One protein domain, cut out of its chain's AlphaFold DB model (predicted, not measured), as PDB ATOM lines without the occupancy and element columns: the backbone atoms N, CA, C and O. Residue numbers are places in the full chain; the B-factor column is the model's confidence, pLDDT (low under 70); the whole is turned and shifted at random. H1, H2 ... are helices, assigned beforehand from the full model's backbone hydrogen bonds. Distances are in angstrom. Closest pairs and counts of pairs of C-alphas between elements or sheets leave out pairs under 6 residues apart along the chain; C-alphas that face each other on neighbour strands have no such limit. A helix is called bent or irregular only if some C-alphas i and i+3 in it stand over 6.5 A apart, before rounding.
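Overview. This is residues 254 to 323 of the 570 residues of a protein of Candidatus Poseidoniaceae archaeon (UniProt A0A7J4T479). Three crossed helices, H1, H2 and H4, pack on one another, each touching the other two, and a short fourth helix, H3, packs loosely on a later part of H2, away from both H1 and H4. H4 crosses the first residues of H2 nearly at a right angle, and H1 packs across both. The printed part has 70 residues with four named helices, in the order H1, H2, H3, H4, and no named strand; the class is all helix. It is compact, with a radius of gyration of the C-alphas of 12.0 A, and spans 34 by 24 by 23 A.

Arrangement. The longest helix, H4, residues 306 to 323, touches H2, residues 267 to 282, about perpendicular at 86 degrees. They touch through residues 310 to 314 of H4 and residues 267 to 271 of H2 alone, and the closest C-alphas, those of Ile 267 and Tyr 310, are 6.0 A apart. H1, residues 254 to 263, touches H4 at residues 313 to 317 alone, about perpendicular at 78 degrees; the closest C-alphas, those of Val 258 and Ile 317, are 6.0 A apart. H1 also touches residues 267 to 274 of H2 alone, at a steep tilt of 47 degrees, opposite ways, and the closest C-alphas, those of Arg 261 and Val 270, are 6.3 A apart. H2 is the hub, touching three helices. The third is H3, residues 290 to 298, about perpendicular to H2 at 88 degrees. H2 and H3 only just touch, with 3 pairs of C-alphas within 8 A, through residues 275 to 279 of H2 alone; the closest C-alphas, those of Lys 275 and Ile 290, are 6.6 A apart. H3 is apart from H1 and from H4. The helix packing is mostly crossed: of the 4 pairs that touch, 0 are at a shallow tilt. In H3 every O i to N i+4 pair is within hydrogen-bond range; in H1 it is 4 of 6, in H2 11 of 12 and in H4 11 of 14.

Along the chain. H4 is 26.5 A long from first to last C-alpha and ends with C-alpha 323 at (132.543, 236.678, 213.631). H2 is 21.8 A long, from C-alpha 267 at (112.751, 232.725, 208.492) to C-alpha 282. H1 is 15.0 A long and begins with C-alpha 254 at (123.299, 240.699, 205.569); it is irregular, with C-alphas 259 and 262 standing 7.2 A apart. H3 is 11.1 A long.

Size, cuts and confidence. The two C-alphas farthest apart, those of Lys 286 and Glu 322, are 34.9 A apart. The printed part has no cut. The link from H1 to H2 is tight, those from H2 to H3 and from H3 to H4 are short, and no link is long. The mean pLDDT of the printed part is 82.8; residues 284 to 286 and 320 to 323 are under 70.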
ATOM      1  N   LYS A 254     122.820 241.203 204.275       89.00
ATOM      2  CA  LYS A 254     123.299 240.699 205.569       89.00
ATOM      3  C   LYS A 254     122.916 241.648 206.707       89.00
ATOM      4  O   LYS A 254     122.367 241.211 207.716       89.00
ATOM      5  N   GLU A 255     123.140 242.949 206.544       91.19
ATOM      6  CA  GLU A 255     122.769 243.974 207.530       91.19
ATOM      7  C   GLU A 255     121.259 244.016 207.742       91.19
ATOM      8  O   GLU A 255     120.785 244.121 208.877       91.19
ATOM      9  N   TRP A 256     120.499 243.905 206.653       94.19
ATOM     10  CA  TRP A 256     119.049 243.899 206.707       94.19
ATOM     11  C   TRP A 256     118.524 242.666 207.446       94.19
ATOM     12  O   TRP A 256     117.681 242.822 208.331       94.19
ATOM     13  N   LEU A 257     119.044 241.471 207.139       91.38
ATOM     14  CA  LEU A 257     118.666 240.222 207.804       91.38
ATOM     15  C   LEU A 257     118.954 240.287 209.302       91.38
ATOM     16  O   LEU A 257     118.048 240.047 210.089       91.38
ATOM     17  N   VAL A 258     120.152 240.703 209.714       89.88
ATOM     18  CA  VAL A 258     120.518 240.788 211.139       89.88
ATOM     19  C   VAL A 258     119.658 241.810 211.888       89.88
ATOM     20  O   VAL A 258     119.197 241.539 212.995       89.88
ATOM     21  N   LYS A 259     119.377 242.967 211.278       91.75
ATOM     22  CA  LYS A 259     118.542 244.012 211.893       91.75
ATOM     23  C   LYS A 259     117.087 243.577 212.083       91.75
ATOM     24  O   LYS A 259     116.444 243.989 213.049       91.75
ATOM     25  N   HIS A 260     116.551 242.802 211.144       88.69
ATOM     26  CA  HIS A 260     115.123 242.497 211.100       88.69
ATOM     27  C   HIS A 260     114.793 241.091 211.587       88.69
ATOM     28  O   HIS A 260     113.672 240.885 212.030       88.69
ATOM     29  N   ARG A 261     115.735 240.139 211.589       87.69
ATOM     30  CA  ARG A 261     115.514 238.761 212.053       87.69
ATOM     31  C   ARG A 261     114.873 238.671 213.446       87.69
ATOM     32  O   ARG A 261     113.955 237.861 213.567       87.69
ATOM     33  N   PRO A 262     115.266 239.475 214.458       88.81
ATOM     34  CA  PRO A 262     114.645 239.427 215.788       88.81
ATOM     35  C   PRO A 262     113.174 239.870 215.820       88.81
ATOM     36  O   PRO A 262     112.495 239.651 216.814       88.81
ATOM     37  N   GLN A 263     112.680 240.511 214.756       87.19
ATOM     38  CA  GLN A 263     111.317 241.052 214.668       87.19
ATOM     39  C   GLN A 263     110.314 240.057 214.064       87.19
ATOM     40  O   GLN A 263     109.151 240.408 213.876       87.19
ATOM     41  N   TYR A 264     110.760 238.854 213.693       81.06
ATOM     42  CA  TYR A 264     109.925 237.854 213.033       81.06
ATOM     43  C   TYR A 264     110.109 236.482 213.673       81.06
ATOM     44  O   TYR A 264     111.230 236.040 213.924       81.06
ATOM     45  N   ASP A 265     108.999 235.768 213.834       75.81
ATOM     46  CA  ASP A 265     108.970 234.460 214.495       75.81
ATOM     47  C   ASP A 265     109.619 233.347 213.661       75.81
ATOM     48  O   ASP A 265     109.963 232.289 214.184       75.81
ATOM     49  N   SER A 266     109.781 233.558 212.349       86.50
ATOM     50  CA  SER A 266     110.304 232.542 211.439       86.50
ATOM     51  C   SER A 266     111.041 233.132 210.235       86.50
ATOM     52  O   SER A 266     110.750 234.245 209.782       86.50
ATOM     53  N   ILE A 267     111.970 232.354 209.677       86.50
ATOM     54  CA  ILE A 267     112.751 232.725 208.492       86.50
ATOM     55  C   ILE A 267     111.874 232.892 207.241       86.50
ATOM     56  O   ILE A 267     112.166 233.710 206.369       86.50
ATOM     57  N   GLU A 268     110.723 232.220 207.174       86.31
ATOM     58  CA  GLU A 268     109.724 232.408 206.118       86.31
ATOM     59  C   GLU A 268     109.097 233.800 206.174       86.31
ATOM     60  O   GLU A 268     108.897 234.441 205.138       86.31
ATOM     61  N   SER A 269     108.812 234.288 207.382       82.00
ATOM     62  CA  SER A 269     108.253 235.624 207.598       82.00
ATOM     63  C   SER A 269     109.285 236.703 207.258       82.00
ATOM     64  O   SER A 269     108.967 237.663 206.544       82.00
ATOM     65  N   VAL A 270     110.550 236.480 207.641       88.25
ATOM     66  CA  VAL A 270     111.699 237.295 207.209       88.25
ATOM     67  C   VAL A 270     111.809 237.301 205.687       88.25
ATOM     68  O   VAL A 270     111.934 238.368 205.090       88.25
ATOM     69  N   TYR A 271     111.691 236.145 205.030       89.50
ATOM     70  CA  TYR A 271     111.790 236.027 203.576       89.50
ATOM     71  C   TYR A 271     110.661 236.760 202.840       89.50
ATOM     72  O   TYR A 271     110.890 237.395 201.805       89.50
ATOM     73  N   VAL A 272     109.427 236.703 203.350       86.44
ATOM     74  CA  VAL A 272     108.299 237.469 202.795       86.44
ATOM     75  C   VAL A 272     108.589 238.966 202.848       86.44
ATOM     76  O   VAL A 272     108.402 239.651 201.839       86.44
ATOM     77  N   ARG A 273     109.098 239.468 203.977       88.50
ATOM     78  CA  ARG A 273     109.440 240.886 204.105       88.50
ATOM     79  C   ARG A 273     110.663 241.269 203.275       88.50
ATOM     80  O   ARG A 273     110.629 242.296 202.600       88.50
ATOM     81  N   LEU A 274     111.686 240.424 203.247       90.56
ATOM     82  CA  LEU A 274     112.898 240.612 202.455       90.56
ATOM     83  C   LEU A 274     112.566 240.824 200.975       90.56
ATOM     84  O   LEU A 274     113.073 241.748 200.345       90.56
ATOM     85  N   LYS A 275     111.644 240.022 200.427       90.50
ATOM     86  CA  LYS A 275     111.155 240.177 199.048       90.50
ATOM     87  C   LYS A 275     110.571 241.568 198.782       90.50
ATOM     88  O   LYS A 275     110.772 242.117 197.700       90.50
ATOM     89  N   LEU A 276     109.843 242.134 199.744       87.19
ATOM     90  CA  LEU A 276     109.253 243.468 199.617       87.19
ATOM     91  C   LEU A 276     110.314 244.569 199.684       87.19
ATOM     92  O   LEU A 276     110.224 245.528 198.921       87.19
ATOM     93  N   GLU A 277     111.313 244.433 200.553       90.69
ATOM     94  CA  GLU A 277     112.373 245.436 200.709       90.69
ATOM     95  C   GLU A 277     113.379 245.403 199.551       90.69
ATOM     96  O   GLU A 277     113.684 246.461 199.007       90.69
ATOM     97  N   ILE A 278     113.773 244.221 199.056       88.88
ATOM     98  CA  ILE A 278     114.554 244.099 197.810       88.88
ATOM     99  C   ILE A 278     113.795 244.753 196.652       88.88
ATOM    100  O   ILE A 278     114.359 245.521 195.883       88.88
ATOM    101  N   LYS A 279     112.483 244.510 196.540       85.88
ATOM    102  CA  LYS A 279     111.664 245.123 195.485       85.88
ATOM    103  C   LYS A 279     111.608 246.651 195.596       85.88
ATOM    104  O   LYS A 279     111.571 247.322 194.570       85.88
ATOM    105  N   LYS A 280     111.575 247.209 196.810       86.75
ATOM    106  CA  LYS A 280     111.635 248.665 197.027       86.75
ATOM    107  C   LYS A 280     113.003 249.233 196.659       86.75
ATOM    108  O   LYS A 280     113.040 250.253 195.984       86.75
ATOM    109  N   HIS A 281     114.082 248.552 197.048       84.88
ATOM    110  CA  HIS A 281     115.460 248.920 196.710       84.88
ATOM    111  C   HIS A 281     115.675 248.945 195.194       84.88
ATOM    112  O   HIS A 281     116.144 249.934 194.646       84.88
ATOM    113  N   GLU A 282     115.206 247.916 194.488       84.25
ATOM    114  CA  GLU A 282     115.331 247.820 193.027       84.25
ATOM    115  C   GLU A 282     114.412 248.794 192.268       84.25
ATOM    116  O   GLU A 282     114.701 249.149 191.128       84.25
ATOM    117  N   ASN A 283     113.314 249.263 192.874       72.56
ATOM    118  CA  ASN A 283     112.454 250.291 192.271       72.56
ATOM    119  C   ASN A 283     113.121 251.680 192.216       72.56
ATOM    120  O   ASN A 283     112.582 252.566 191.554       72.56
ATOM    121  N   LEU A 284     114.277 251.862 192.866       63.97
ATOM    122  CA  LEU A 284     115.141 253.037 192.708       63.97
ATOM    123  C   LEU A 284     116.052 252.929 191.459       63.97
ATOM    124  O   LEU A 284     116.778 253.873 191.157       63.97
ATOM    125  N   GLY A 285     115.990 251.817 190.704       62.81
ATOM    126  CA  GLY A 285     116.787 251.545 189.498       62.81
ATOM    127  C   GLY A 285     116.101 250.606 188.482       62.81
ATOM    128  O   GLY A 285     114.874 250.579 188.348       62.81
ATOM    129  N   LYS A 286     116.886 249.845 187.697       61.19
ATOM    130  CA  LYS A 286     116.351 248.854 186.735       61.19
ATOM    131  C   LYS A 286     115.751 247.658 187.491       61.19
ATOM    132  O   LYS A 286     116.425 247.027 188.290       61.19
ATOM    133  N   LYS A 287     114.499 247.302 187.177       75.94
ATOM    134  CA  LYS A 287     113.701 246.268 187.866       75.94
ATOM    135  C   LYS A 287     114.219 244.843 187.627       75.94
ATOM    136  O   LYS A 287     113.687 244.126 186.775       75.94
ATOM    137  N   ARG A 288     115.218 244.395 188.390       83.44
ATOM    138  CA  ARG A 288     115.635 242.984 188.383       83.44
ATOM    139  C   ARG A 288     114.627 242.130 189.176       83.44
ATOM    140  O   ARG A 288     114.154 242.552 190.233       83.44
ATOM    141  N   PRO A 289     114.260 240.922 188.708       78.88
ATOM    142  CA  PRO A 289     113.449 240.000 189.501       78.88
ATOM    143  C   PRO A 289     114.177 239.601 190.791       78.88
ATOM    144  O   PRO A 289     115.371 239.329 190.762       78.88
ATOM    145  N   ILE A 290     113.456 239.466 191.911       81.38
ATOM    146  CA  ILE A 290     114.063 239.167 193.225       81.38
ATOM    147  C   ILE A 290     114.943 237.909 193.189       81.38
ATOM    148  O   ILE A 290     116.004 237.880 193.792       81.38
ATOM    149  N   ARG A 291     114.538 236.873 192.446       79.62
ATOM    150  CA  ARG A 291     115.343 235.650 192.305       79.62
ATOM    151  C   ARG A 291     116.673 235.882 191.581       79.62
ATOM    152  O   ARG A 291     117.631 235.188 191.877       79.62
ATOM    153  N   VAL A 292     116.722 236.842 190.659       81.62
ATOM    154  CA  VAL A 292     117.948 237.244 189.954       81.62
ATOM    155  C   VAL A 292     118.841 238.062 190.882       81.62
ATOM    156  O   VAL A 292     120.040 237.838 190.894       81.62
ATOM    157  N   VAL A 293     118.265 238.942 191.707       85.38
ATOM    158  CA  VAL A 293     119.007 239.679 192.747       85.38
ATOM    159  C   VAL A 293     119.621 238.712 193.765       85.38
ATOM    160  O   VAL A 293     120.809 238.781 194.045       85.38
ATOM    161  N   LEU A 294     118.837 237.751 194.264       85.12
ATOM    162  CA  LEU A 294     119.308 236.721 195.196       85.12
ATOM    163  C   LEU A 294     120.435 235.856 194.602       85.12
ATOM    164  O   LEU A 294     121.396 235.553 195.302       85.12
ATOM    165  N   GLU A 295     120.342 235.499 193.320       88.44
ATOM    166  CA  GLU A 295     121.342 234.678 192.630       88.44
ATOM    167  C   GLU A 295     122.612 235.463 192.277       88.44
ATOM    168  O   GLU A 295     123.705 235.024 192.618       88.44
ATOM    169  N   LEU A 296     122.482 236.623 191.628       83.25
ATOM    170  CA  LEU A 296     123.622 237.401 191.133       83.25
ATOM    171  C   LEU A 296     124.356 238.154 192.244       83.25
ATOM    172  O   LEU A 296     125.584 238.198 192.238       83.25
ATOM    173  N   ASP A 297     123.625 238.744 193.191       86.12
ATOM    174  CA  ASP A 297     124.239 239.620 194.190       86.12
ATOM    175  C   ASP A 297     124.676 238.836 195.437       86.12
ATOM    176  O   ASP A 297     125.607 239.261 196.125       86.12
ATOM    177  N   PHE A 298     124.041 237.686 195.711       85.62
ATOM    178  CA  PHE A 298     124.227 236.924 196.956       85.62
ATOM    179  C   PHE A 298     124.459 235.415 196.766       85.62
ATOM    180  O   PHE A 298     124.587 234.695 197.755       85.62
ATOM    181  N   GLY A 299     124.516 234.910 195.528       87.06
ATOM    182  CA  GLY A 299     124.809 233.499 195.241       87.06
ATOM    183  C   GLY A 299     123.700 232.511 195.627       87.06
ATOM    184  O   GLY A 299     123.922 231.301 195.624       87.06
ATOM    185  N   ILE A 300     122.496 232.985 195.959       88.69
ATOM    186  CA  ILE A 300     121.360 232.129 196.321       88.69
ATOM    187  C   ILE A 300     120.632 231.726 195.038       88.69
ATOM    188  O   ILE A 300     119.840 232.490 194.486       88.69
ATOM    189  N   SER A 301     120.907 230.512 194.553       86.69
ATOM    190  CA  SER A 301     120.370 230.035 193.276       86.69
ATOM    191  C   SER A 301     118.839 230.109 193.211       86.69
ATOM    192  O   SER A 301     118.118 229.627 194.089       86.69
ATOM    193  N   LYS A 302     118.329 230.645 192.094       77.94
ATOM    194  CA  LYS A 302     116.889 230.814 191.820       77.94
ATOM    195  C   LYS A 302     116.089 229.509 191.737       77.94
ATOM    196  O   LYS A 302     114.856 229.561 191.742       77.94
ATOM    197  N   ASN A 303     116.784 228.377 191.614       82.06
ATOM    198  CA  ASN A 303     116.209 227.040 191.476       82.06
ATOM    199  C   ASN A 303     116.206 226.256 192.797       82.06
ATOM    200  O   ASN A 303     115.771 225.103 192.814       82.06
ATOM    201  N   LEU A 304     116.691 226.845 193.893       83.38
ATOM    202  CA  LEU A 304     116.652 226.188 195.193       83.38
ATOM    203  C   LEU A 304     115.199 226.027 195.678       83.38
ATOM    204  O   LEU A 304     114.403 226.964 195.561       83.38
ATOM    205  N   PRO A 305     114.848 224.859 196.249       82.12
ATOM    206  CA  PRO A 305     113.645 224.710 197.059       82.12
ATOM    207  C   PRO A 305     113.607 225.767 198.166       82.12
ATOM    208  O   PRO A 305     114.658 226.184 198.662       82.12
ATOM    209  N   LEU A 306     112.406 226.195 198.561       78.81
ATOM    210  CA  LEU A 306     112.226 227.270 199.545       78.81
ATOM    211  C   LEU A 306     112.939 226.961 200.862       78.81
ATOM    212  O   LEU A 306     113.565 227.843 201.432       78.81
ATOM    213  N   GLU A 307     112.934 225.701 201.276       82.88
ATOM    214  CA  GLU A 307     113.580 225.214 202.491       82.88
ATOM    215  C   GLU A 307     115.098 225.436 202.455       82.88
ATOM    216  O   GLU A 307     115.694 225.825 203.454       82.88
ATOM    217  N   LYS A 308     115.731 225.263 201.287       85.88
ATOM    218  CA  LYS A 308     117.168 225.530 201.112       85.88
ATOM    219  C   LYS A 308     117.478 227.021 201.041       85.88
ATOM    220  O   LYS A 308     118.549 227.438 201.465       85.88
ATOM    221  N   ILE A 309     116.555 227.821 200.507       84.81
ATOM    222  CA  ILE A 309     116.673 229.284 200.538       84.81
ATOM    223  C   ILE A 309     116.606 229.769 201.988       84.81
ATOM    224  O   ILE A 309     117.407 230.609 202.374       84.81
ATOM    225  N   TYR A 310     115.689 229.225 202.788       90.19
ATOM    226  CA  TYR A 310     115.567 229.534 204.211       90.19
ATOM    227  C   TYR A 310     116.831 229.165 204.979       90.19
ATOM    228  O   TYR A 310     117.416 230.048 205.595       90.19
ATOM    229  N   ALA A 311     117.309 227.927 204.829       86.88
ATOM    230  CA  ALA A 311     118.559 227.486 205.441       86.88
ATOM    231  C   ALA A 311     119.732 228.407 205.072       86.88
ATOM    232  O   ALA A 311     120.464 228.851 205.947       86.88
ATOM    233  N   ARG A 312     119.858 228.801 203.796       90.38
ATOM    234  CA  ARG A 312     120.931 229.709 203.371       90.38
ATOM    235  C   ARG A 312     120.798 231.118 203.958       90.38
ATOM    236  O   ARG A 312     121.803 231.778 204.188       90.38
ATOM    237  N   LEU A 313     119.578 231.612 204.168       89.44
ATOM    238  CA  LEU A 313     119.359 232.907 204.817       89.44
ATOM    239  C   LEU A 313     119.676 232.846 206.315       89.44
ATOM    240  O   LEU A 313     120.231 233.815 206.827       89.44
ATOM    241  N   ASP A 314     119.370 231.733 206.985       88.31
ATOM    242  CA  ASP A 314     119.765 231.485 208.377       88.31
ATOM    243  C   ASP A 314     121.295 231.361 208.509       88.31
ATOM    244  O   ASP A 314     121.881 232.047 209.341       88.31
ATOM    245  N   GLU A 315     121.972 230.640 207.609       88.81
ATOM    246  CA  GLU A 315     123.446 230.589 207.556       88.81
ATOM    247  C   GLU A 315     124.067 231.993 207.428       88.81
ATOM    248  O   GLU A 315     125.030 232.323 208.112       88.81
ATOM    249  N   LEU A 316     123.502 232.865 206.582       86.44
ATOM    250  CA  LEU A 316     123.989 234.244 206.418       86.44
ATOM    251  C   LEU A 316     123.791 235.107 207.675       86.44
ATOM    252  O   LEU A 316     124.481 236.121 207.828       86.44
ATOM    253  N   ILE A 317     122.840 234.741 208.536       85.31
ATOM    254  CA  ILE A 317     122.624 235.370 209.840       85.31
ATOM    255  C   ILE A 317     123.672 234.846 210.830       85.31
ATOM    256  O   ILE A 317     124.298 235.652 211.519       85.31
ATOM    257  N   GLU A 318     123.909 233.534 210.848       82.50
ATOM    258  CA  GLU A 318     124.846 232.846 211.746       82.50
ATOM    259  C   GLU A 318     126.325 233.164 211.453       82.50
ATOM    260  O   GLU A 318     127.087 233.406 212.392       82.50
ATOM    261  N   GLU A 319     126.714 233.318 210.179       75.88
ATOM    262  CA  GLU A 319     128.072 233.713 209.742       75.88
ATOM    263  C   GLU A 319     128.556 235.031 210.401       75.88
ATOM    264  O   GLU A 319     129.758 235.250 210.561       75.88
ATOM    265  N   LYS A 320     127.645 235.939 210.793       60.00
ATOM    266  CA  LYS A 320     127.994 237.198 211.489       60.00
ATOM    267  C   LYS A 320     128.040 237.030 213.009       60.00
ATOM    268  O   LYS A 320     128.771 237.756 213.690       60.00
ATOM    269  N   THR A 321     127.268 236.085 213.534       53.88
ATOM    270  CA  THR A 321     127.244 235.747 214.955       53.88
ATOM    271  C   THR A 321     128.564 235.090 215.356       53.88
ATOM    272  O   THR A 321     129.138 235.487 216.361       53.88
ATOM    273  N   GLU A 322     129.145 234.224 214.522       50.69
ATOM    274  CA  GLU A 322     130.469 233.623 214.776       50.69
ATOM    275  C   GLU A 322     131.635 234.620 214.642       50.69
ATOM    276  O   GLU A 322     132.575 234.581 215.432       50.69
ATOM    277  N   ALA A 323     131.551 235.596 213.729       50.56
ATOM    278  CA  ALA A 323     132.543 236.678 213.631       50.56
ATOM    279  C   ALA A 323     132.498 237.662 214.823       50.56
ATOM    280  O   ALA A 323     133.441 238.423 215.038       50.56
TER     281      ALA A 323